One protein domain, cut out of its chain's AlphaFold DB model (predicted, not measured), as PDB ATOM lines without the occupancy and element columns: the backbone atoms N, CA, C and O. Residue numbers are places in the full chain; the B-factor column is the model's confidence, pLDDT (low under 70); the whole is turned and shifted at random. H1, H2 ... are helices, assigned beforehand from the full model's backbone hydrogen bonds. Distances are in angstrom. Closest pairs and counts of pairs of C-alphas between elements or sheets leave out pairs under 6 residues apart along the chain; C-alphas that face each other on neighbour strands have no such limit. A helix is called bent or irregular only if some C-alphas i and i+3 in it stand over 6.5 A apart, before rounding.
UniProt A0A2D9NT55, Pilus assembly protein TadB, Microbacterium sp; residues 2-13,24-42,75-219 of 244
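What this domain is: This is residues 2 to 13, 24 to 42 and 75 to 219 of the 244 residues of the protein "Pilus assembly protein TadB" of Microbacterium sp (UniProt A0A2D9NT55). Two long helices, H4 and H8, run side by side opposite ways as a stem, and at one end is a head in which H5 and H7 pack on the first residues of H8 and H6 packs on H5. H1 packs on H5, H2 lies loosely by the head, and short H3 makes a corner at the far end of H4. The printed part has 176 residues with eight named helices, H1 to H8 in order, and no named strand; its class is all helix. It is extended, with a radius of gyration of the C-alphas of 25.9 A, a rod spanning 83 by 29 by 28 A.

How they stand to each other: H1, residues 2 to 13, touches H5, residues 120 to 130, with residues 8 to 12 alone; the closest C-alphas, of Ala 12 and Leu 124, are 6.1 A apart. H2, residues 24 to 42, is near H8, residues 171 to 219. H3, residues 76 to 82, and H4, residues 84 to 111, touch only at the corner, with C-alphas 80 and 86 closest at 4.3 A. H4 touches residues 193 to 212 of H8 alone, opposite ways at a shallow tilt of 9 degrees; C-alphas 100 and 204 are closest at 7.1 A. H5, the hub, also touches H8, H6, residues 135 to 145, and H7, residues 156 to 167; C-alphas 126 and 172 of H5 and H8 are closest at 4.7 A. H7 and H8 form a helical hairpin. Every O i to N i+4 pair is within hydrogen-bond range in H1, H2, H4, H5, H6 and H7, against 2 of 3 in H3 and 40 of 45 in H8.

Where its parts are: H1 begins at C-alpha 2, (73.359, 12.392, 32.189). H2 measures 27.6 A, H4 40.4 A and H8 70.4 A. H8 ends at C-alpha 219, (78.918, -23.947, -1.300), and is irregular, but only just: C-alphas 216 and 219 are 6.50 A apart.

The domain as a whole: The C-alphas farthest apart, of Ala 79 and Gly 168, are 83.7 A apart. Residues 14 to 23 and 43 to 74 are not printed, with C-alpha gaps of 13.8 A and 52.8 A. Of the links printed whole, none is long. The mean pLDDT of the printed part is 72.0; 94 residues are under 70, among them 75 to 116 and 193 to 219.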
ATOM      1  N   ARG A   2      73.923  11.122  31.663       55.25
ATOM      2  CA  ARG A   2      73.359  12.392  32.189       55.25
ATOM      3  C   ARG A   2      73.253  12.455  33.724       55.25
ATOM      4  O   ARG A   2      73.682  13.435  34.308       55.25
ATOM      5  N   THR A   3      72.723  11.416  34.368       63.09
ATOM      6  CA  THR A   3      72.499  11.371  35.827       63.09
ATOM      7  C   THR A   3      73.768  11.464  36.679       63.09
ATOM      8  O   THR A   3      73.735  12.133  37.703       63.09
ATOM      9  N   ALA A   4      74.880  10.850  36.259       66.56
ATOM     10  CA  ALA A   4      76.143  10.897  37.003       66.56
ATOM     11  C   ALA A   4      76.756  12.306  36.980       66.56
ATOM     12  O   ALA A   4      77.028  12.873  38.030       66.56
ATOM     13  N   ALA A   5      76.816  12.932  35.799       70.12
ATOM     14  CA  ALA A   5      77.315  14.300  35.654       70.12
ATOM     15  C   ALA A   5      76.520  15.317  36.501       70.12
ATOM     16  O   ALA A   5      77.104  16.212  37.104       70.12
ATOM     17  N   TRP A   6      75.192  15.159  36.604       77.38
ATOM     18  CA  TRP A   6      74.375  15.977  37.512       77.38
ATOM     19  C   TRP A   6      74.695  15.728  38.994       77.38
ATOM     20  O   TRP A   6      74.679  16.674  39.778       77.38
ATOM     21  N   ALA A   7      75.021  14.492  39.381       80.44
ATOM     22  CA  ALA A   7      75.432  14.168  40.745       80.44
ATOM     23  C   ALA A   7      76.817  14.749  41.091       80.44
ATOM     24  O   ALA A   7      77.041  15.170  42.226       80.44
ATOM     25  N   ASP A   8      77.749  14.800  40.139       80.06
ATOM     26  CA  ASP A   8      79.058  15.449  40.312       80.06
ATOM     27  C   ASP A   8      78.920  16.971  40.466       80.06
ATOM     28  O   ASP A   8      79.466  17.549  41.406       80.06
ATOM     29  N   VAL A   9      78.099  17.614  39.627       82.56
ATOM     30  CA  VAL A   9      77.761  19.042  39.771       82.56
ATOM     31  C   VAL A   9      77.087  19.322  41.119       82.56
ATOM     32  O   VAL A   9      77.436  20.301  41.778       82.56
ATOM     33  N   ALA A  10      76.176  18.455  41.573       86.31
ATOM     34  CA  ALA A  10      75.533  18.590  42.880       86.31
ATOM     35  C   ALA A  10      76.532  18.478  44.046       86.31
ATOM     36  O   ALA A  10      76.457  19.275  44.979       86.31
ATOM     37  N   ALA A  11      77.503  17.558  43.975       87.19
ATOM     38  CA  ALA A  11      78.562  17.440  44.981       87.19
ATOM     39  C   ALA A  11      79.462  18.689  45.014       87.19
ATOM     40  O   ALA A  11      79.736  19.223  46.088       87.19
ATOM     41  N   ALA A  12      79.862  19.209  43.847       87.19
ATOM     42  CA  ALA A  12      80.649  20.440  43.751       87.19
ATOM     43  C   ALA A  12      79.896  21.661  44.294       87.19
ATOM     44  O   ALA A  12      80.476  22.465  45.027       87.19
ATOM     45  N   TRP A  13      78.600  21.768  43.992       87.38
ATOM     46  CA  TRP A  13      77.730  22.811  44.529       87.38
ATOM     47  C   TRP A  13      77.589  22.710  46.052       87.38
ATOM     48  O   TRP A  13      77.799  23.704  46.741       87.38
ATOM     49  N   ALA A  24      83.346  34.039  42.211       57.56
ATOM     50  CA  ALA A  24      83.983  34.635  41.038       57.56
ATOM     51  C   ALA A  24      85.210  33.840  40.551       57.56
ATOM     52  O   ALA A  24      85.387  33.661  39.345       57.56
ATOM     53  N   ASP A  25      86.047  33.339  41.463       61.69
ATOM     54  CA  ASP A  25      87.250  32.587  41.093       61.69
ATOM     55  C   ASP A  25      86.934  31.132  40.744       61.69
ATOM     56  O   ASP A  25      87.556  30.569  39.839       61.69
ATOM     57  N   THR A  26      85.893  30.551  41.350       60.19
ATOM     58  CA  THR A  26      85.357  29.259  40.902       60.19
ATOM     59  C   THR A  26      84.725  29.364  39.506       60.19
ATOM     60  O   THR A  26      84.994  28.500  38.671       60.19
ATOM     61  N   LEU A  27      84.003  30.451  39.178       59.03
ATOM     62  CA  LEU A  27      83.514  30.696  37.808       59.03
ATOM     63  C   LEU A  27      84.652  30.850  36.787       59.03
ATOM     64  O   LEU A  27      84.561  30.317  35.680       59.03
ATOM     65  N   ARG A  28      85.738  31.557  37.137       69.75
ATOM     66  CA  ARG A  28      86.925  31.691  36.268       69.75
ATOM     67  C   ARG A  28      87.622  30.347  36.046       69.75
ATOM     68  O   ARG A  28      88.084  30.090  34.935       69.75
ATOM     69  N   GLY A  29      87.674  29.492  37.070       66.69
ATOM     70  CA  GLY A  29      88.134  28.104  36.953       66.69
ATOM     71  C   GLY A  29      87.281  27.303  35.967       66.69
ATOM     72  O   GLY A  29      87.813  26.758  35.001       66.69
ATOM     73  N   PHE A  30      85.955  27.329  36.139       59.03
ATOM     74  CA  PHE A  30      85.007  26.691  35.218       59.03
ATOM     75  C   PHE A  30      85.127  27.212  33.779       59.03
ATOM     76  O   PHE A  30      85.121  26.419  32.843       59.03
ATOM     77  N   SER A  31      85.292  28.524  33.580       68.69
ATOM     78  CA  SER A  31      85.436  29.118  32.243       68.69
ATOM     79  C   SER A  31      86.672  28.610  31.490       68.69
ATOM     80  O   SER A  31      86.595  28.408  30.279       68.69
ATOM     81  N   ARG A  32      87.791  28.372  32.189       71.12
ATOM     82  CA  ARG A  32      88.989  27.759  31.590       71.12
ATOM     83  C   ARG A  32      88.764  26.274  31.314       71.12
ATOM     84  O   ARG A  32      88.908  25.849  30.176       71.12
ATOM     85  N   ALA A  33      88.278  25.527  32.306       61.72
ATOM     86  CA  ALA A  33      88.015  24.094  32.170       61.72
ATOM     87  C   ALA A  33      87.015  23.748  31.046       61.72
ATOM     88  O   ALA A  33      87.126  22.681  30.444       61.72
ATOM     89  N   LEU A  34      86.053  24.633  30.752       61.66
ATOM     90  CA  LEU A  34      85.125  24.484  29.626       61.66
ATOM     91  C   LEU A  34      85.813  24.694  28.268       61.66
ATOM     92  O   LEU A  34      85.597  23.888  27.367       61.66
ATOM     93  N   ARG A  35      86.680  25.707  28.132       70.12
ATOM     94  CA  ARG A  35      87.444  25.956  26.892       70.12
ATOM     95  C   ARG A  35      88.408  24.811  26.590       70.12
ATOM     96  O   ARG A  35      88.356  24.250  25.500       70.12
ATOM     97  N   ASP A  36      89.171  24.377  27.594       65.75
ATOM     98  CA  ASP A  36      90.090  23.235  27.488       65.75
ATOM     99  C   ASP A  36      89.356  21.922  27.122       65.75
ATOM    100  O   ASP A  36      89.960  20.977  26.607       65.75
ATOM    101  N   ALA A  37      88.055  21.825  27.425       60.81
ATOM    102  CA  ALA A  37      87.213  20.680  27.084       60.81
ATOM    103  C   ALA A  37      86.619  20.761  25.666       60.81
ATOM    104  O   ALA A  37      86.492  19.716  25.025       60.81
ATOM    105  N   GLU A  38      86.275  21.956  25.173       63.69
ATOM    106  CA  GLU A  38      85.850  22.174  23.782       63.69
ATOM    107  C   GLU A  38      87.010  21.944  22.807       63.69
ATOM    108  O   GLU A  38      86.882  21.140  21.885       63.69
ATOM    109  N   GLU A  39      88.170  22.544  23.075       67.44
ATOM    110  CA  GLU A  39      89.374  22.433  22.240       67.44
ATOM    111  C   GLU A  39      89.838  20.963  22.133       67.44
ATOM    112  O   GLU A  39      90.017  20.419  21.041       67.44
ATOM    113  N   ALA A  40      89.850  20.240  23.260       55.03
ATOM    114  CA  ALA A  40      90.132  18.804  23.282       55.03
ATOM    115  C   ALA A  40      89.047  17.927  22.619       55.03
ATOM    116  O   ALA A  40      89.323  16.760  22.312       55.03
ATOM    117  N   ALA A  41      87.819  18.425  22.436       57.47
ATOM    118  CA  ALA A  41      86.751  17.722  21.724       57.47
ATOM    119  C   ALA A  41      86.842  17.935  20.206       57.47
ATOM    120  O   ALA A  41      86.583  16.989  19.456       57.47
ATOM    121  N   ASP A  42      87.256  19.119  19.753       58.94
ATOM    122  CA  ASP A  42      87.509  19.391  18.337       58.94
ATOM    123  C   ASP A  42      88.739  18.635  17.819       58.94
ATOM    124  O   ASP A  42      88.625  17.955  16.797       58.94
ATOM    125  N   ASP A  75      65.886 -19.436  -8.125       48.91
ATOM    126  CA  ASP A  75      64.847 -20.457  -7.869       48.91
ATOM    127  C   ASP A  75      65.245 -21.475  -6.767       48.91
ATOM    128  O   ASP A  75      64.429 -22.174  -6.160       48.91
ATOM    129  N   THR A  76      66.530 -21.466  -6.400       48.78
ATOM    130  CA  THR A  76      67.104 -21.971  -5.148       48.78
ATOM    131  C   THR A  76      66.240 -21.705  -3.905       48.78
ATOM    132  O   THR A  76      66.221 -22.555  -3.018       48.78
ATOM    133  N   PHE A  77      65.493 -20.594  -3.812       48.31
ATOM    134  CA  PHE A  77      64.648 -20.293  -2.641       48.31
ATOM    135  C   PHE A  77      63.513 -21.320  -2.426       48.31
ATOM    136  O   PHE A  77      63.172 -21.642  -1.283       48.31
ATOM    137  N   SER A  78      62.976 -21.904  -3.506       46.03
ATOM    138  CA  SER A  78      61.967 -22.978  -3.459       46.03
ATOM    139  C   SER A  78      62.588 -24.329  -3.061       46.03
ATOM    140  O   SER A  78      62.025 -25.088  -2.268       46.03
ATOM    141  N   ALA A  79      63.811 -24.602  -3.532       51.41
ATOM    142  CA  ALA A  79      64.564 -25.809  -3.181       51.41
ATOM    143  C   ALA A  79      65.090 -25.797  -1.727       51.41
ATOM    144  O   ALA A  79      65.040 -26.818  -1.038       51.41
ATOM    145  N   LEU A  80      65.555 -24.645  -1.226       46.62
ATOM    146  CA  LEU A  80      66.077 -24.495   0.141       46.62
ATOM    147  C   LEU A  80      64.985 -24.526   1.214       46.62
ATOM    148  O   LEU A  80      65.252 -24.984   2.319       46.62
ATOM    149  N   THR A  81      63.771 -24.059   0.914       49.81
ATOM    150  CA  THR A  81      62.667 -24.041   1.894       49.81
ATOM    151  C   THR A  81      61.981 -25.400   2.060       49.81
ATOM    152  O   THR A  81      61.424 -25.662   3.123       49.81
ATOM    153  N   ARG A  82      62.070 -26.297   1.065       51.62
ATOM    154  CA  ARG A  82      61.637 -27.704   1.194       51.62
ATOM    155  C   ARG A  82      62.714 -28.641   1.750       51.62
ATOM    156  O   ARG A  82      62.376 -29.718   2.231       51.62
ATOM    157  N   SER A  83      63.991 -28.258   1.694       57.09
ATOM    158  CA  SER A  83      65.096 -29.063   2.227       57.09
ATOM    159  C   SER A  83      65.415 -28.687   3.682       57.09
ATOM    160  O   SER A  83      65.717 -27.521   3.952       57.09
ATOM    161  N   PRO A  84      65.457 -29.642   4.637       60.50
ATOM    162  CA  PRO A  84      65.801 -29.340   6.030       60.50
ATOM    163  C   PRO A  84      67.220 -28.762   6.179       60.50
ATOM    164  O   PRO A  84      67.483 -27.990   7.100       60.50
ATOM    165  N   VAL A  85      68.121 -29.068   5.236       55.28
ATOM    166  CA  VAL A  85      69.487 -28.519   5.177       55.28
ATOM    167  C   VAL A  85      69.479 -27.014   4.872       55.28
ATOM    168  O   VAL A  85      70.282 -26.266   5.428       55.28
ATOM    169  N   GLY A  86      68.543 -26.547   4.038       53.19
ATOM    170  CA  GLY A  86      68.403 -25.128   3.703       53.19
ATOM    171  C   GLY A  86      67.923 -24.290   4.886       53.19
ATOM    172  O   GLY A  86      68.518 -23.258   5.203       53.19
ATOM    173  N   VAL A  87      66.912 -24.788   5.603       60.88
ATOM    174  CA  VAL A  87      66.416 -24.169   6.843       60.88
ATOM    175  C   VAL A  87      67.508 -24.141   7.919       60.88
ATOM    176  O   VAL A  87      67.709 -23.102   8.548       60.88
ATOM    177  N   ALA A  88      68.265 -25.230   8.091       61.44
ATOM    178  CA  ALA A  88      69.384 -25.280   9.034       61.44
ATOM    179  C   ALA A  88      70.468 -24.228   8.720       61.44
ATOM    180  O   ALA A  88      70.965 -23.568   9.634       61.44
ATOM    181  N   CYS A  89      70.790 -24.018   7.439       55.22
ATOM    182  CA  CYS A  89      71.754 -23.001   7.013       55.22
ATOM    183  C   CYS A  89      71.247 -21.568   7.289       55.22
ATOM    184  O   CYS A  89      71.979 -20.741   7.835       55.22
ATOM    185  N   LEU A  90      69.970 -21.292   6.996       57.91
ATOM    186  CA  LEU A  90      69.348 -19.977   7.200       57.91
ATOM    187  C   LEU A  90      69.242 -19.620   8.696       57.91
ATOM    188  O   LEU A  90      69.616 -18.518   9.106       57.91
ATOM    189  N   VAL A  91      68.823 -20.578   9.532       64.94
ATOM    190  CA  VAL A  91      68.814 -20.438  10.998       64.94
ATOM    191  C   VAL A  91      70.237 -20.272  11.545       64.94
ATOM    192  O   VAL A  91      70.464 -19.414  12.399       64.94
ATOM    193  N   GLY A  92      71.213 -21.021  11.018       64.56
ATOM    194  CA  GLY A  92      72.627 -20.888  11.376       64.56
ATOM    195  C   GLY A  92      73.187 -19.488  11.100       64.56
ATOM    196  O   GLY A  92      73.780 -18.877  11.991       64.56
ATOM    197  N   GLY A  93      72.938 -18.935   9.908       57.28
ATOM    198  CA  GLY A  93      73.359 -17.577   9.538       57.28
ATOM    199  C   GLY A  93      72.730 -16.486  10.414       57.28
ATOM    200  O   GLY A  93      73.417 -15.548  10.842       57.28
ATOM    201  N   LEU A  94      71.446 -16.631  10.758       65.19
ATOM    202  CA  LEU A  94      70.756 -15.714  11.668       65.19
ATOM    203  C   LEU A  94      71.325 -15.795  13.097       65.19
ATOM    204  O   LEU A  94      71.592 -14.760  13.712       65.19
ATOM    205  N   LEU A  95      71.574 -17.005  13.608       67.69
ATOM    206  CA  LEU A  95      72.179 -17.223  14.927       67.69
ATOM    207  C   LEU A  95      73.603 -16.657  15.014       67.69
ATOM    208  O   LEU A  95      73.907 -15.972  15.992       67.69
ATOM    209  N   LEU A  96      74.451 -16.861  13.997       65.12
ATOM    210  CA  LEU A  96      75.783 -16.243  13.932       65.12
ATOM    211  C   LEU A  96      75.697 -14.710  13.940       65.12
ATOM    212  O   LEU A  96      76.435 -14.051  14.675       65.12
ATOM    213  N   THR A  97      74.762 -14.138  13.180       60.31
ATOM    214  CA  THR A  97      74.559 -12.683  13.120       60.31
ATOM    215  C   THR A  97      74.139 -12.122  14.482       60.31
ATOM    216  O   THR A  97      74.710 -11.133  14.952       60.31
ATOM    217  N   LEU A  98      73.191 -12.772  15.163       67.75
ATOM    218  CA  LEU A  98      72.749 -12.392  16.509       67.75
ATOM    219  C   LEU A  98      73.863 -12.573  17.555       67.75
ATOM    220  O   LEU A  98      74.019 -11.721  18.436       67.75
ATOM    221  N   ALA A  99      74.666 -13.634  17.448       69.06
ATOM    222  CA  ALA A  99      75.821 -13.865  18.312       69.06
ATOM    223  C   ALA A  99      76.873 -12.754  18.156       69.06
ATOM    224  O   ALA A  99      77.298 -12.183  19.162       69.06
ATOM    225  N   ALA A 100      77.218 -12.374  16.921       61.72
ATOM    226  CA  ALA A 100      78.148 -11.280  16.638       61.72
ATOM    227  C   ALA A 100      77.659  -9.938  17.217       61.72
ATOM    228  O   ALA A 100      78.417  -9.239  17.898       61.72
ATOM    229  N   HIS A 101      76.372  -9.608  17.045       67.38
ATOM    230  CA  HIS A 101      75.774  -8.396  17.621       67.38
ATOM    231  C   HIS A 101      75.785  -8.413  19.157       67.38
ATOM    232  O   HIS A 101      76.145  -7.412  19.784       67.38
ATOM    233  N   ARG A 102      75.451  -9.548  19.791       69.62
ATOM    234  CA  ARG A 102      75.519  -9.689  21.257       69.62
ATOM    235  C   ARG A 102      76.950  -9.571  21.776       69.62
ATOM    236  O   ARG A 102      77.157  -8.892  22.782       69.62
ATOM    237  N   TRP A 103      77.924 -10.181  21.101       69.06
ATOM    238  CA  TRP A 103      79.336 -10.127  21.489       69.06
ATOM    239  C   TRP A 103      79.888  -8.701  21.394       69.06
ATOM    240  O   TRP A 103      80.510  -8.217  22.341       69.06
ATOM    241  N   ASN A 104      79.573  -7.990  20.307       58.50
ATOM    242  CA  ASN A 104      79.916  -6.579  20.128       58.50
ATOM    243  C   ASN A 104      79.273  -5.706  21.227       58.50
ATOM    244  O   ASN A 104      79.970  -4.990  21.946       58.50
ATOM    245  N   ALA A 105      77.970  -5.858  21.481       65.25
ATOM    246  CA  ALA A 105      77.282  -5.119  22.542       65.25
ATOM    247  C   ALA A 105      77.818  -5.430  23.959       65.25
ATOM    248  O   ALA A 105      77.740  -4.584  24.851       65.25
ATOM    249  N   VAL A 106      78.349  -6.631  24.214       68.81
ATOM    250  CA  VAL A 106      79.036  -6.967  25.479       68.81
ATOM    251  C   VAL A 106      80.434  -6.340  25.548       68.81
ATOM    252  O   VAL A 106      80.789  -5.811  26.600       68.81
ATOM    253  N   LEU A 107      81.203  -6.335  24.454       63.66
ATOM    254  CA  LEU A 107      82.503  -5.653  24.376       63.66
ATOM    255  C   LEU A 107      82.366  -4.143  24.611       63.66
ATOM    256  O   LEU A 107      83.091  -3.595  25.439       63.66
ATOM    257  N   VAL A 108      81.400  -3.494  23.954       60.25
ATOM    258  CA  VAL A 108      81.102  -2.065  24.143       60.25
ATOM    259  C   VAL A 108      80.701  -1.783  25.592       60.25
ATOM    260  O   VAL A 108      81.313  -0.934  26.229       60.25
ATOM    261  N   ARG A 109      79.764  -2.549  26.174       61.44
ATOM    262  CA  ARG A 109      79.359  -2.360  27.584       61.44
ATOM    263  C   ARG A 109      80.505  -2.557  28.579       61.44
ATOM    264  O   ARG A 109      80.585  -1.802  29.538       61.44
ATOM    265  N   ARG A 110      81.409  -3.517  28.350       60.41
ATOM    266  CA  ARG A 110      82.605  -3.715  29.195       60.41
ATOM    267  C   ARG A 110      83.650  -2.606  29.032       60.41
ATOM    268  O   ARG A 110      84.390  -2.346  29.972       60.41
ATOM    269  N   ALA A 111      83.723  -1.958  27.870       55.62
ATOM    270  CA  ALA A 111      84.578  -0.788  27.660       55.62
ATOM    271  C   ALA A 111      83.977   0.497  28.268       55.62
ATOM    272  O   ALA A 111      84.719   1.381  28.698       55.62
ATOM    273  N   SER A 112      82.646   0.588  28.327       55.28
ATOM    274  CA  SER A 112      81.869   1.704  28.880       55.28
ATOM    275  C   SER A 112      81.575   1.540  30.380       55.28
ATOM    276  O   SER A 112      80.413   1.529  30.787       55.28
ATOM    277  N   GLY A 113      82.628   1.416  31.195       50.06
ATOM    278  CA  GLY A 113      82.522   1.442  32.663       50.06
ATOM    279  C   GLY A 113      81.824   2.705  33.193       50.06
ATOM    280  O   GLY A 113      81.676   3.691  32.467       50.06
ATOM    281  N   ALA A 114      81.360   2.658  34.447       52.97
ATOM    282  CA  ALA A 114      80.554   3.724  35.044       52.97
ATOM    283  C   ALA A 114      81.255   5.103  34.956       52.97
ATOM    284  O   ALA A 114      82.461   5.188  35.187       52.97
ATOM    285  N   PRO A 115      80.532   6.180  34.588       54.44
ATOM    286  CA  PRO A 115      81.142   7.470  34.297       54.44
ATOM    287  C   PRO A 115      81.245   8.328  35.562       54.44
ATOM    288  O   PRO A 115      80.446   9.245  35.743       54.44
ATOM    289  N   GLU A 116      82.217   8.031  36.417       66.38
ATOM    290  CA  GLU A 116      82.694   8.997  37.414       66.38
ATOM    291  C   GLU A 116      83.697   9.956  36.751       66.38
ATOM    292  O   GLU A 116      84.463   9.555  35.867       66.38
ATOM    293  N   ILE A 117      83.676  11.239  37.129       73.88
ATOM    294  CA  ILE A 117      84.615  12.231  36.587       73.88
ATOM    295  C   ILE A 117      86.016  11.981  37.183       73.88
ATOM    296  O   ILE A 117      86.182  12.063  38.398       73.88
ATOM    297  N   PRO A 118      87.055  11.726  36.366       80.75
ATOM    298  CA  PRO A 118      88.406  11.487  36.873       80.75
ATOM    299  C   PRO A 118      88.960  12.701  37.633       80.75
ATOM    300  O   PRO A 118      88.881  13.831  37.138       80.75
ATOM    301  N   GLY A 119      89.542  12.463  38.813       84.75
ATOM    302  CA  GLY A 119      90.092  13.504  39.689       84.75
ATOM    303  C   GLY A 119      89.038  14.346  40.418       84.75
ATOM    304  O   GLY A 119      89.311  15.499  40.760       84.75
ATOM    305  N   MET A 120      87.823  13.820  40.619       86.00
ATOM    306  CA  MET A 120      86.736  14.540  41.292       86.00
ATOM    307  C   MET A 120      87.069  14.875  42.752       86.00
ATOM    308  O   MET A 120      86.782  15.984  43.201       86.00
ATOM    309  N   THR A 121      87.723  13.970  43.484       89.69
ATOM    310  CA  THR A 121      88.102  14.191  44.892       89.69
ATOM    311  C   THR A 121      89.131  15.313  44.995       89.69
ATOM    312  O   THR A 121      89.010  16.189  45.851       89.69
ATOM    313  N   ALA A 122      90.101  15.345  44.075       90.12
ATOM    314  CA  ALA A 122      91.093  16.415  43.994       90.12
ATOM    315  C   ALA A 122      90.451  17.781  43.676       90.12
ATOM    316  O   ALA A 122      90.771  18.772  44.333       90.12
ATOM    317  N   GLU A 123      89.500  17.835  42.739       89.44
ATOM    318  CA  GLU A 123      88.759  19.064  42.414       89.44
ATOM    319  C   GLU A 123      87.910  19.555  43.599       89.44
ATOM    320  O   GLU A 123      87.969  20.730  43.960       89.44
ATOM    321  N   LEU A 124      87.163  18.661  44.254       90.38
ATOM    322  CA  LEU A 124      86.336  19.009  45.412       90.38
ATOM    323  C   LEU A 124      87.179  19.480  46.605       90.38
ATOM    324  O   LEU A 124      86.810  20.449  47.270       90.38
ATOM    325  N   LEU A 125      88.341  18.863  46.844       92.12
ATOM    326  CA  LEU A 125      89.298  19.329  47.850       92.12
ATOM    327  C   LEU A 125      89.907  20.685  47.473       92.12
ATOM    328  O   LEU A 125      90.067  21.532  48.350       92.12
ATOM    329  N   ALA A 126      90.195  20.941  46.193       90.75
ATOM    330  CA  ALA A 126      90.658  22.253  45.738       90.75
ATOM    331  C   ALA A 126      89.591  23.343  45.942       90.75
ATOM    332  O   ALA A 126      89.920  24.436  46.409       90.75
ATOM    333  N   ILE A 127      88.319  23.046  45.647       89.44
ATOM    334  CA  ILE A 127      87.173  23.925  45.932       89.44
ATOM    335  C   ILE A 127      87.073  24.183  47.439       89.44
ATOM    336  O   ILE A 127      86.985  25.339  47.854       89.44
ATOM    337  N   ALA A 128      87.150  23.133  48.262       90.88
ATOM    338  CA  ALA A 128      87.033  23.259  49.708       90.88
ATOM    339  C   ALA A 128      88.156  24.107  50.317       90.88
ATOM    340  O   ALA A 128      87.890  25.080  51.022       90.88
ATOM    341  N   LEU A 129      89.410  23.801  49.986       90.38
ATOM    342  CA  LEU A 129      90.578  24.544  50.463       90.38
ATOM    343  C   LEU A 129      90.612  25.992  49.940       90.38
ATOM    344  O   LEU A 129      91.115  26.869  50.639       90.38
ATOM    345  N   SER A 130      90.020  26.276  48.772       86.75
ATOM    346  CA  SER A 130      89.828  27.657  48.283       86.75
ATOM    347  C   SER A 130      88.856  28.472  49.150       86.75
ATOM    348  O   SER A 130      88.939  29.696  49.161       86.75
ATOM    349  N   GLY A 131      87.958  27.813  49.892       85.19
ATOM    350  CA  GLY A 131      87.125  28.426  50.934       85.19
ATOM    351  C   GLY A 131      87.836  28.620  52.281       85.19
ATOM    352  O   GLY A 131      87.206  29.037  53.247       85.19
ATOM    353  N   GLY A 132      89.133  28.306  52.383       86.00
ATOM    354  CA  GLY A 132      89.950  28.578  53.572       86.00
ATOM    355  C   GLY A 132      89.803  27.589  54.736       86.00
ATOM    356  O   GLY A 132      90.346  27.844  55.811       86.00
ATOM    357  N   VAL A 133      89.103  26.459  54.569       91.81
ATOM    358  CA  VAL A 133      89.042  25.414  55.613       91.81
ATOM    359  C   VAL A 133      90.316  24.573  55.676       91.81
ATOM    360  O   VAL A 133      91.082  24.471  54.720       91.81
ATOM    361  N   SER A 134      90.534  23.928  56.822       93.31
ATOM    362  CA  SER A 134      91.645  22.999  57.025       93.31
ATOM    363  C   SER A 134      91.490  21.715  56.201       93.31
ATOM    364  O   SER A 134      90.381  21.267  55.917       93.31
ATOM    365  N   VAL A 135      92.614  21.074  55.859       91.19
ATOM    366  CA  VAL A 135      92.636  19.837  55.052       91.19
ATOM    367  C   VAL A 135      91.811  18.679  55.650       91.19
ATOM    368  O   VAL A 135      91.152  17.995  54.872       91.19
ATOM    369  N   PRO A 136      91.775  18.440  56.981       93.12
ATOM    370  CA  PRO A 136      90.871  17.443  57.563       93.12
ATOM    371  C   PRO A 136      89.398  17.776  57.301       93.12
ATOM    372  O   PRO A 136      88.697  16.977  56.694       93.12
ATOM    373  N   ARG A 137      88.968  19.010  57.610       92.19
ATOM    374  CA  ARG A 137      87.588  19.466  57.377       92.19
ATOM    375  C   ARG A 137      87.207  19.446  55.895       92.19
ATOM    376  O   ARG A 137      86.058  19.177  55.563       92.19
ATOM    377  N   ALA A 138      88.158  19.725  55.004       92.12
ATOM    378  CA  ALA A 138      87.965  19.578  53.568       92.12
ATOM    379  C   ALA A 138      87.679  18.113  53.190       92.12
ATOM    380  O   ALA A 138      86.720  17.874  52.466       92.12
ATOM    381  N   ARG A 139      88.440  17.137  53.717       91.88
ATOM    382  CA  ARG A 139      88.154  15.707  53.493       91.88
ATOM    383  C   ARG A 139      86.782  15.311  54.030       91.88
ATOM    384  O   ARG A 139      86.025  14.720  53.275       91.88
ATOM    385  N   ASP A 140      86.425  15.704  55.251       92.06
ATOM    386  CA  ASP A 140      85.124  15.356  55.850       92.06
ATOM    387  C   ASP A 140      83.938  15.843  54.988       92.06
ATOM    388  O   ASP A 140      82.962  15.120  54.776       92.06
ATOM    389  N   LEU A 141      84.038  17.062  54.436       91.50
ATOM    390  CA  LEU A 141      83.030  17.629  53.532       91.50
ATOM    391  C   LEU A 141      82.952  16.889  52.187       91.50
ATOM    392  O   LEU A 141      81.856  16.686  51.663       91.50
ATOM    393  N   VAL A 142      84.098  16.499  51.626       90.81
ATOM    394  CA  VAL A 142      84.169  15.788  50.341       90.81
ATOM    395  C   VAL A 142      83.702  14.341  50.476       90.81
ATOM    396  O   VAL A 142      82.893  13.894  49.666       90.81
ATOM    397  N   ASP A 143      84.106  13.641  51.535       89.25
ATOM    398  CA  ASP A 143      83.654  12.281  51.845       89.25
ATOM    399  C   ASP A 143      82.137  12.238  52.088       89.25
ATOM    400  O   ASP A 143      81.465  11.320  51.614       89.25
ATOM    401  N   GLY A 144      81.572  13.261  52.743       88.75
ATOM    402  CA  GLY A 144      80.123  13.426  52.883       88.75
ATOM    403  C   GLY A 144      79.397  13.695  51.556       88.75
ATOM    404  O   GLY A 144      78.319  13.151  51.327       88.75
ATOM    405  N   ALA A 145      79.983  14.492  50.656       87.69
ATOM    406  CA  ALA A 145      79.406  14.796  49.338       87.69
ATOM    407  C   ALA A 145      79.541  13.641  48.316       87.69
ATOM    408  O   ALA A 145      78.753  13.548  47.368       87.69
ATOM    409  N   LEU A 146      80.524  12.755  48.508       85.00
ATOM    410  CA  LEU A 146      80.780  11.559  47.695       85.00
ATOM    411  C   LEU A 146      80.252  10.259  48.334       85.00
ATOM    412  O   LEU A 146      80.512   9.172  47.815       85.00
ATOM    413  N   ALA A 147      79.501  10.343  49.437       82.25
ATOM    414  CA  ALA A 147      78.962   9.180  50.134       82.25
ATOM    415  C   ALA A 147      78.151   8.269  49.186       82.25
ATOM    416  O   ALA A 147      77.202   8.706  48.534       82.25
ATOM    417  N   GLY A 148      78.538   6.990  49.106       72.44
ATOM    418  CA  GLY A 148      77.913   5.996  48.224       72.44
ATOM    419  C   GLY A 148      78.438   5.944  46.780       72.44
ATOM    420  O   GLY A 148      77.834   5.246  45.967       72.44
ATOM    421  N   ARG A 149      79.532   6.647  46.446       74.12
ATOM    422  CA  ARG A 149      80.241   6.544  45.148       74.12
ATOM    423  C   ARG A 149      81.470   5.635  45.236       74.12
ATOM    424  O   ARG A 149      81.968   5.380  46.337       74.12
ATOM    425  N   ASP A 150      81.957   5.143  44.097       64.25
ATOM    426  CA  ASP A 150      83.044   4.156  44.046       64.25
ATOM    427  C   ASP A 150      84.421   4.833  44.148       64.25
ATOM    428  O   ASP A 150      85.190   4.931  43.195       64.25
ATOM    429  N   ARG A 151      84.751   5.282  45.364       62.00
ATOM    430  CA  ARG A 151      86.007   5.978  45.708       62.00
ATOM    431  C   ARG A 151      87.297   5.207  45.385       62.00
ATOM    432  O   ARG A 151      88.378   5.757  45.583       62.00
ATOM    433  N   SER A 152      87.222   3.957  44.930       53.97
ATOM    434  CA  SER A 152      88.317   2.977  44.914       53.97
ATOM    435  C   SER A 152      89.478   3.266  43.932       53.97
ATOM    436  O   SER A 152      90.257   2.356  43.643       53.97
ATOM    437  N   GLN A 153      89.604   4.490  43.399       55.56
ATOM    438  CA  GLN A 153      90.641   4.897  42.434       55.56
ATOM    439  C   GLN A 153      91.256   6.301  42.649       55.56
ATOM    440  O   GLN A 153      92.198   6.631  41.929       55.56
ATOM    441  N   ASP A 154      90.779   7.143  43.579       66.38
ATOM    442  CA  ASP A 154      91.168   8.576  43.624       66.38
ATOM    443  C   ASP A 154      92.246   8.940  44.675       66.38
ATOM    444  O   ASP A 154      92.249  10.036  45.242       66.38
ATOM    445  N   ASP A 155      93.232   8.052  44.877       74.12
ATOM    446  CA  ASP A 155      94.446   8.309  45.687       74.12
ATOM    447  C   ASP A 155      95.239   9.544  45.199       74.12
ATOM    448  O   ASP A 155      96.008  10.152  45.947       74.12
ATOM    449  N   THR A 156      95.010   9.965  43.948       82.00
ATOM    450  CA  THR A 156      95.645  11.127  43.296       82.00
ATOM    451  C   THR A 156      95.492  12.423  44.112       82.00
ATOM    452  O   THR A 156      96.366  13.295  44.072       82.00
ATOM    453  N   ALA A 157      94.405  12.567  44.876       88.38
ATOM    454  CA  ALA A 157      94.201  13.719  45.750       88.38
ATOM    455  C   ALA A 157      95.133  13.712  46.979       88.38
ATOM    456  O   ALA A 157      95.702  14.748  47.343       88.38
ATOM    457  N   ASP A 158      95.336  12.547  47.598       90.44
ATOM    458  CA  ASP A 158      96.230  12.399  48.748       90.44
ATOM    459  C   ASP A 158      97.707  12.417  48.333       90.44
ATOM    460  O   ASP A 158      98.524  13.017  49.041       90.44
ATOM    461  N   GLU A 159      98.043  11.888  47.150       90.62
ATOM    462  CA  GLU A 159      99.351  12.085  46.512       90.62
ATOM    463  C   GLU A 159      99.655  13.576  46.300       90.62
ATOM    464  O   GLU A 159     100.717  14.053  46.710       90.62
ATOM    465  N   ALA A 160      98.715  14.343  45.735       90.50
ATOM    466  CA  ALA A 160      98.871  15.784  45.517       90.50
ATOM    467  C   ALA A 160      99.076  16.558  46.834       90.50
ATOM    468  O   ALA A 160      99.942  17.436  46.917       90.50
ATOM    469  N   LEU A 161      98.344  16.203  47.896       92.31
ATOM    470  CA  LEU A 161      98.510  16.786  49.234       92.31
ATOM    471  C   LEU A 161      99.811  16.352  49.928       92.31
ATOM    472  O   LEU A 161     100.390  17.117  50.705       92.31
ATOM    473  N   ALA A 162     100.291  15.129  49.698       93.19
ATOM    474  CA  ALA A 162     101.601  14.682  50.169       93.19
ATOM    475  C   ALA A 162     102.740  15.408  49.433       93.19
ATOM    476  O   ALA A 162     103.686  15.865  50.078       93.19
ATOM    477  N   LEU A 163     102.621  15.579  48.115       90.62
ATOM    478  CA  LEU A 163     103.587  16.293  47.282       90.62
ATOM    479  C   LEU A 163     103.648  17.784  47.636       90.62
ATOM    480  O   LEU A 163     104.739  18.297  47.865       90.62
ATOM    481  N   SER A 164     102.498  18.452  47.783       91.44
ATOM    482  CA  SER A 164     102.407  19.843  48.256       91.44
ATOM    483  C   SER A 164     103.142  20.044  49.589       91.44
ATOM    484  O   SER A 164     103.988  20.932  49.691       91.44
ATOM    485  N   ARG A 165     102.913  19.166  50.580       92.75
ATOM    486  CA  ARG A 165     103.598  19.220  51.887       92.75
ATOM    487  C   ARG A 165     105.110  18.998  51.799       92.75
ATOM    488  O   ARG A 165     105.841  19.609  52.566       92.75
ATOM    489  N   ARG A 166     105.581  18.137  50.889       95.19
ATOM    490  CA  ARG A 166     107.019  17.871  50.686       95.19
ATOM    491  C   ARG A 166     107.726  18.976  49.898       95.19
ATOM    492  O   ARG A 166     108.891  19.242  50.162       95.19
ATOM    493  N   ALA A 167     107.040  19.591  48.937       90.88
ATOM    494  CA  ALA A 167     107.602  20.594  48.034       90.88
ATOM    495  C   ALA A 167     107.389  22.051  48.497       90.88
ATOM    496  O   ALA A 167     107.961  22.959  47.905       90.88
ATOM    497  N   GLY A 168     106.545  22.293  49.507       88.06
ATOM    498  CA  GLY A 168     106.201  23.644  49.976       88.06
ATOM    499  C   GLY A 168     105.295  24.439  49.023       88.06
ATOM    500  O   GLY A 168     105.151  25.649  49.175       88.06
ATOM    501  N   VAL A 169     104.688  23.777  48.033       86.31
ATOM    502  CA  VAL A 169     103.873  24.402  46.974       86.31
ATOM    503  C   VAL A 169     102.399  24.482  47.409       86.31
ATOM    504  O   VAL A 169     101.913  23.519  48.013       86.31
ATOM    505  N   PRO A 170     101.646  25.560  47.092       82.94
ATOM    506  CA  PRO A 170     100.233  25.694  47.455       82.94
ATOM    507  C   PRO A 170      99.367  24.484  47.070       82.94
ATOM    508  O   PRO A 170      99.280  24.094  45.905       82.94
ATOM    509  N   ALA A 171      98.683  23.912  48.066       88.25
ATOM    510  CA  ALA A 171      97.907  22.679  47.923       88.25
ATOM    511  C   ALA A 171      96.778  22.773  46.882       88.25
ATOM    512  O   ALA A 171      96.555  21.822  46.140       88.25
ATOM    513  N   VAL A 172      96.092  23.921  46.805       88.81
ATOM    514  CA  VAL A 172      94.981  24.155  45.863       88.81
ATOM    515  C   VAL A 172      95.442  24.026  44.410       88.81
ATOM    516  O   VAL A 172      94.792  23.345  43.622       88.81
ATOM    517  N   GLU A 173      96.583  24.621  44.059       87.88
ATOM    518  CA  GLU A 173      97.115  24.564  42.693       87.88
ATOM    519  C   GLU A 173      97.634  23.165  42.348       87.88
ATOM    520  O   GLU A 173      97.387  22.671  41.249       87.88
ATOM    521  N   MET A 174      98.259  22.471  43.307       90.06
ATOM    522  CA  MET A 174      98.677  21.077  43.119       90.06
ATOM    523  C   MET A 174      97.478  20.135  42.902       90.06
ATOM    524  O   MET A 174      97.537  19.256  42.045       90.06
ATOM    525  N   LEU A 175      96.373  20.339  43.629       91.25
ATOM    526  CA  LEU A 175      95.132  19.574  43.459       91.25
ATOM    527  C   LEU A 175      94.428  19.876  42.128       91.25
ATOM    528  O   LEU A 175      93.978  18.955  41.452       91.25
ATOM    529  N   ARG A 176      94.377  21.145  41.701       88.06
ATOM    530  CA  ARG A 176      93.862  21.521  40.370       88.06
ATOM    531  C   ARG A 176      94.685  20.886  39.251       88.06
ATOM    532  O   ARG A 176      94.118  20.321  38.316       88.06
ATOM    533  N   ALA A 177      96.012  20.926  39.367       86.12
ATOM    534  CA  ALA A 177      96.916  20.292  38.415       86.12
ATOM    535  C   ALA A 177      96.742  18.762  38.388       86.12
ATOM    536  O   ALA A 177      96.702  18.174  37.305       86.12
ATOM    537  N   SER A 178      96.577  18.111  39.547       90.12
ATOM    538  CA  SER A 178      96.361  16.662  39.612       90.12
ATOM    539  C   SER A 178      94.996  16.246  39.047       90.12
ATOM    540  O   SER A 178      94.934  15.283  38.282       90.12
ATOM    541  N   ALA A 179      93.932  17.016  39.298       88.31
ATOM    542  CA  ALA A 179      92.614  16.809  38.694       88.31
ATOM    543  C   ALA A 179      92.644  16.986  37.162       88.31
ATOM    544  O   ALA A 179      92.122  16.150  36.419       88.31
ATOM    545  N   ALA A 180      93.312  18.032  36.661       86.00
ATOM    546  CA  ALA A 180      93.513  18.241  35.226       86.00
ATOM    547  C   ALA A 180      94.307  17.087  34.579       86.00
ATOM    548  O   ALA A 180      93.930  16.594  33.509       86.00
ATOM    549  N   LEU A 181      95.354  16.601  35.252       85.88
ATOM    550  CA  LEU A 181      96.158  15.464  34.805       85.88
ATOM    551  C   LEU A 181      95.366  14.147  34.816       85.88
ATOM    552  O   LEU A 181      95.471  13.376  33.861       85.88
ATOM    553  N   ALA A 182      94.536  13.899  35.833       85.88
ATOM    554  CA  ALA A 182      93.652  12.733  35.898       85.88
ATOM    555  C   ALA A 182      92.653  12.721  34.728       85.88
ATOM    556  O   ALA A 182      92.523  11.712  34.030       85.88
ATOM    557  N   ARG A 183      92.024  13.869  34.432       84.62
ATOM    558  CA  ARG A 183      91.158  14.044  33.250       84.62
ATOM    559  C   ARG A 183      91.921  13.799  31.950       84.62
ATOM    560  O   ARG A 183      91.409  13.105  31.075       84.62
ATOM    561  N   HIS A 184      93.137  14.332  31.815       84.88
ATOM    562  CA  HIS A 184      93.960  14.128  30.623       84.88
ATOM    563  C   HIS A 184      94.325  12.646  30.427       84.88
ATOM    564  O   HIS A 184      94.074  12.099  29.352       84.88
ATOM    565  N   ARG A 185      94.836  11.974  31.470       83.12
ATOM    566  CA  ARG A 185      95.148  10.531  31.459       83.12
ATOM    567  C   ARG A 185      93.929   9.707  31.057       83.12
ATOM    568  O   ARG A 185      94.002   8.943  30.103       83.12
ATOM    569  N   ALA A 186      92.777   9.952  31.678       81.12
ATOM    570  CA  ALA A 186      91.544   9.245  31.351       81.12
ATOM    571  C   ALA A 186      91.055   9.486  29.908       81.12
ATOM    572  O   ALA A 186      90.535   8.556  29.286       81.12
ATOM    573  N   ARG A 187      91.254  10.688  29.337       78.75
ATOM    574  CA  ARG A 187      91.003  10.943  27.902       78.75
ATOM    575  C   ARG A 187      91.934  10.108  27.016       78.75
ATOM    576  O   ARG A 187      91.455   9.487  26.066       78.75
ATOM    577  N   VAL A 188      93.230  10.054  27.330       77.00
ATOM    578  CA  VAL A 188      94.218   9.243  26.592       77.00
ATOM    579  C   VAL A 188      93.899   7.749  26.710       77.00
ATOM    580  O   VAL A 188      93.800   7.068  25.691       77.00
ATOM    581  N   ASP A 189      93.622   7.247  27.912       77.38
ATOM    582  CA  ASP A 189      93.221   5.856  28.142       77.38
ATOM    583  C   ASP A 189      91.893   5.509  27.471       77.38
ATOM    584  O   ASP A 189      91.703   4.373  27.038       77.38
ATOM    585  N   GLY A 190      90.969   6.468  27.370       74.94
ATOM    586  CA  GLY A 190      89.739   6.345  26.593       74.94
ATOM    587  C   GLY A 190      90.026   6.172  25.100       74.94
ATOM    588  O   GLY A 190      89.528   5.221  24.495       74.94
ATOM    589  N   ARG A 191      90.895   7.019  24.521       75.38
ATOM    590  CA  ARG A 191      91.361   6.890  23.124       75.38
ATOM    591  C   ARG A 191      92.073   5.548  22.889       75.38
ATOM    592  O   ARG A 191      91.762   4.861  21.920       75.38
ATOM    593  N   LEU A 192      92.960   5.124  23.795       72.19
ATOM    594  CA  LEU A 192      93.670   3.839  23.706       72.19
ATOM    595  C   LEU A 192      92.726   2.635  23.842       72.19
ATOM    596  O   LEU A 192      92.857   1.666  23.092       72.19
ATOM    597  N   ARG A 193      91.751   2.684  24.759       69.12
ATOM    598  CA  ARG A 193      90.701   1.659  24.882       69.12
ATOM    599  C   ARG A 193      89.847   1.585  23.621       69.12
ATOM    600  O   ARG A 193      89.604   0.479  23.150       69.12
ATOM    601  N   ALA A 194      89.459   2.725  23.046       66.62
ATOM    602  CA  ALA A 194      88.722   2.784  21.786       66.62
ATOM    603  C   ALA A 194      89.536   2.199  20.618       66.62
ATOM    604  O   ALA A 194      89.042   1.309  19.934       66.62
ATOM    605  N   ALA A 195      90.803   2.592  20.448       68.00
ATOM    606  CA  ALA A 195      91.684   2.057  19.404       68.00
ATOM    607  C   ALA A 195      91.903   0.534  19.530       68.00
ATOM    608  O   ALA A 195      91.832  -0.201  18.542       68.00
ATOM    609  N   ARG A 196      92.090   0.028  20.760       68.19
ATOM    610  CA  ARG A 196      92.148  -1.420  21.038       68.19
ATOM    611  C   ARG A 196      90.809  -2.115  20.778       68.19
ATOM    612  O   ARG A 196      90.813  -3.287  20.402       68.19
ATOM    613  N   LEU A 197      89.678  -1.426  20.961       64.75
ATOM    614  CA  LEU A 197      88.360  -1.934  20.583       64.75
ATOM    615  C   LEU A 197      88.250  -2.055  19.058       64.75
ATOM    616  O   LEU A 197      87.855  -3.114  18.592       64.75
ATOM    617  N   SER A 198      88.680  -1.048  18.289       60.97
ATOM    618  CA  SER A 198      88.727  -1.097  16.818       60.97
ATOM    619  C   SER A 198      89.501  -2.321  16.317       60.97
ATOM    620  O   SER A 198      88.984  -3.096  15.512       60.97
ATOM    621  N   ALA A 199      90.693  -2.568  16.872       61.41
ATOM    622  CA  ALA A 199      91.483  -3.761  16.563       61.41
ATOM    623  C   ALA A 199      90.770  -5.068  16.973       61.41
ATOM    624  O   ALA A 199      90.746  -6.032  16.211       61.41
ATOM    625  N   ARG A 200      90.124  -5.102  18.148       59.78
ATOM    626  CA  ARG A 200      89.331  -6.259  18.609       59.78
ATOM    627  C   ARG A 200      88.005  -6.459  17.876       59.78
ATOM    628  O   ARG A 200      87.446  -7.540  18.010       59.78
ATOM    629  N   LEU A 201      87.507  -5.475  17.129       60.91
ATOM    630  CA  LEU A 201      86.298  -5.576  16.305       60.91
ATOM    631  C   LEU A 201      86.596  -6.121  14.901       60.91
ATOM    632  O   LEU A 201      85.738  -6.779  14.317       60.91
ATOM    633  N   LEU A 202      87.824  -5.949  14.400       59.31
ATOM    634  CA  LEU A 202      88.281  -6.582  13.157       59.31
ATOM    635  C   LEU A 202      88.373  -8.114  13.273       59.31
ATOM    636  O   LEU A 202      88.084  -8.812  12.306       59.31
ATOM    637  N   ILE A 203      88.705  -8.641  14.459       59.53
ATOM    638  CA  ILE A 203      88.806 -10.090  14.718       59.53
ATOM    639  C   ILE A 203      87.463 -10.824  14.497       59.53
ATOM    640  O   ILE A 203      87.422 -11.709  13.645       59.53
ATOM    641  N   PRO A 204      86.351 -10.493  15.191       56.16
ATOM    642  CA  PRO A 204      85.069 -11.154  14.967       56.16
ATOM    643  C   PRO A 204      84.491 -10.849  13.586       56.16
ATOM    644  O   PRO A 204      83.764 -11.687  13.067       56.16
ATOM    645  N   LEU A 205      84.823  -9.704  12.968       56.34
ATOM    646  CA  LEU A 205      84.437  -9.445  11.584       56.34
ATOM    647  C   LEU A 205      85.113 -10.466  10.658       56.34
ATOM    648  O   LEU A 205      84.411 -11.285  10.076       56.34
ATOM    649  N   GLY A 206      86.449 -10.508  10.607       58.00
ATOM    650  CA  GLY A 206      87.193 -11.421   9.729       58.00
ATOM    651  C   GLY A 206      86.911 -12.907   9.985       58.00
ATOM    652  O   GLY A 206      86.785 -13.678   9.036       58.00
ATOM    653  N   VAL A 207      86.742 -13.308  11.250       60.44
ATOM    654  CA  VAL A 207      86.429 -14.702  11.622       60.44
ATOM    655  C   VAL A 207      84.980 -15.091  11.296       60.44
ATOM    656  O   VAL A 207      84.722 -16.274  11.108       60.44
ATOM    657  N   CYS A 208      84.036 -14.145  11.182       53.66
ATOM    658  CA  CYS A 208      82.637 -14.464  10.857       53.66
ATOM    659  C   CYS A 208      82.273 -14.225   9.383       53.66
ATOM    660  O   CYS A 208      81.573 -15.057   8.808       53.66
ATOM    661  N   THR A 209      82.724 -13.138   8.740       57.22
ATOM    662  CA  THR A 209      82.354 -12.865   7.335       57.22
ATOM    663  C   THR A 209      83.022 -13.815   6.354       57.22
ATOM    664  O   THR A 209      82.387 -14.173   5.367       57.22
ATOM    665  N   LEU A 210      84.250 -14.275   6.615       51.66
ATOM    666  CA  LEU A 210      84.964 -15.179   5.708       51.66
ATOM    667  C   LEU A 210      84.279 -16.563   5.594       51.66
ATOM    668  O   LEU A 210      83.938 -16.946   4.472       51.66
ATOM    669  N   PRO A 211      83.964 -17.294   6.688       56.28
ATOM    670  CA  PRO A 211      83.196 -18.537   6.584       56.28
ATOM    671  C   PRO A 211      81.730 -18.315   6.185       56.28
ATOM    672  O   PRO A 211      81.179 -19.153   5.478       56.28
ATOM    673  N   ALA A 212      81.095 -17.196   6.564       57.06
ATOM    674  CA  ALA A 212      79.733 -16.896   6.112       57.06
ATOM    675  C   ALA A 212      79.664 -16.674   4.590       57.06
ATOM    676  O   ALA A 212      78.757 -17.188   3.941       57.06
ATOM    677  N   PHE A 213      80.642 -15.974   4.005       61.31
ATOM    678  CA  PHE A 213      80.758 -15.803   2.554       61.31
ATOM    679  C   PHE A 213      81.050 -17.134   1.847       61.31
ATOM    680  O   PHE A 213      80.452 -17.425   0.811       61.31
ATOM    681  N   LEU A 214      81.905 -17.983   2.429       60.62
ATOM    682  CA  LEU A 214      82.183 -19.321   1.900       60.62
ATOM    683  C   LEU A 214      80.914 -20.200   1.869       60.62
ATOM    684  O   LEU A 214      80.648 -20.870   0.869       60.62
ATOM    685  N   LEU A 215      80.108 -20.157   2.937       55.53
ATOM    686  CA  LEU A 215      78.871 -20.933   3.077       55.53
ATOM    687  C   LEU A 215      77.702 -20.400   2.232       55.53
ATOM    688  O   LEU A 215      76.940 -21.211   1.712       55.53
ATOM    689  N   LEU A 216      77.544 -19.079   2.080       55.38
ATOM    690  CA  LEU A 216      76.462 -18.499   1.265       55.38
ATOM    691  C   LEU A 216      76.810 -18.384  -0.227       55.38
ATOM    692  O   LEU A 216      75.906 -18.456  -1.052       55.38
ATOM    693  N   GLY A 217      78.080 -18.176  -0.579       57.38
ATOM    694  CA  GLY A 217      78.508 -17.956  -1.964       57.38
ATOM    695  C   GLY A 217      79.037 -19.216  -2.648       57.38
ATOM    696  O   GLY A 217      78.544 -19.614  -3.701       57.38
ATOM    697  N   VAL A 218      80.047 -19.859  -2.053       61.75
ATOM    698  CA  VAL A 218      80.809 -20.927  -2.727       61.75
ATOM    699  C   VAL A 218      80.095 -22.276  -2.652       61.75
ATOM    700  O   VAL A 218      79.994 -22.972  -3.662       61.75
ATOM    701  N   ALA A 219      79.565 -22.647  -1.482       54.66
ATOM    702  CA  ALA A 219      78.918 -23.947  -1.300       54.66
ATOM    703  C   ALA A 219      77.678 -24.166  -2.204       54.66
ATOM    704  O   ALA A 219      77.597 -25.232  -2.820       54.66
TER     705      ALA A 219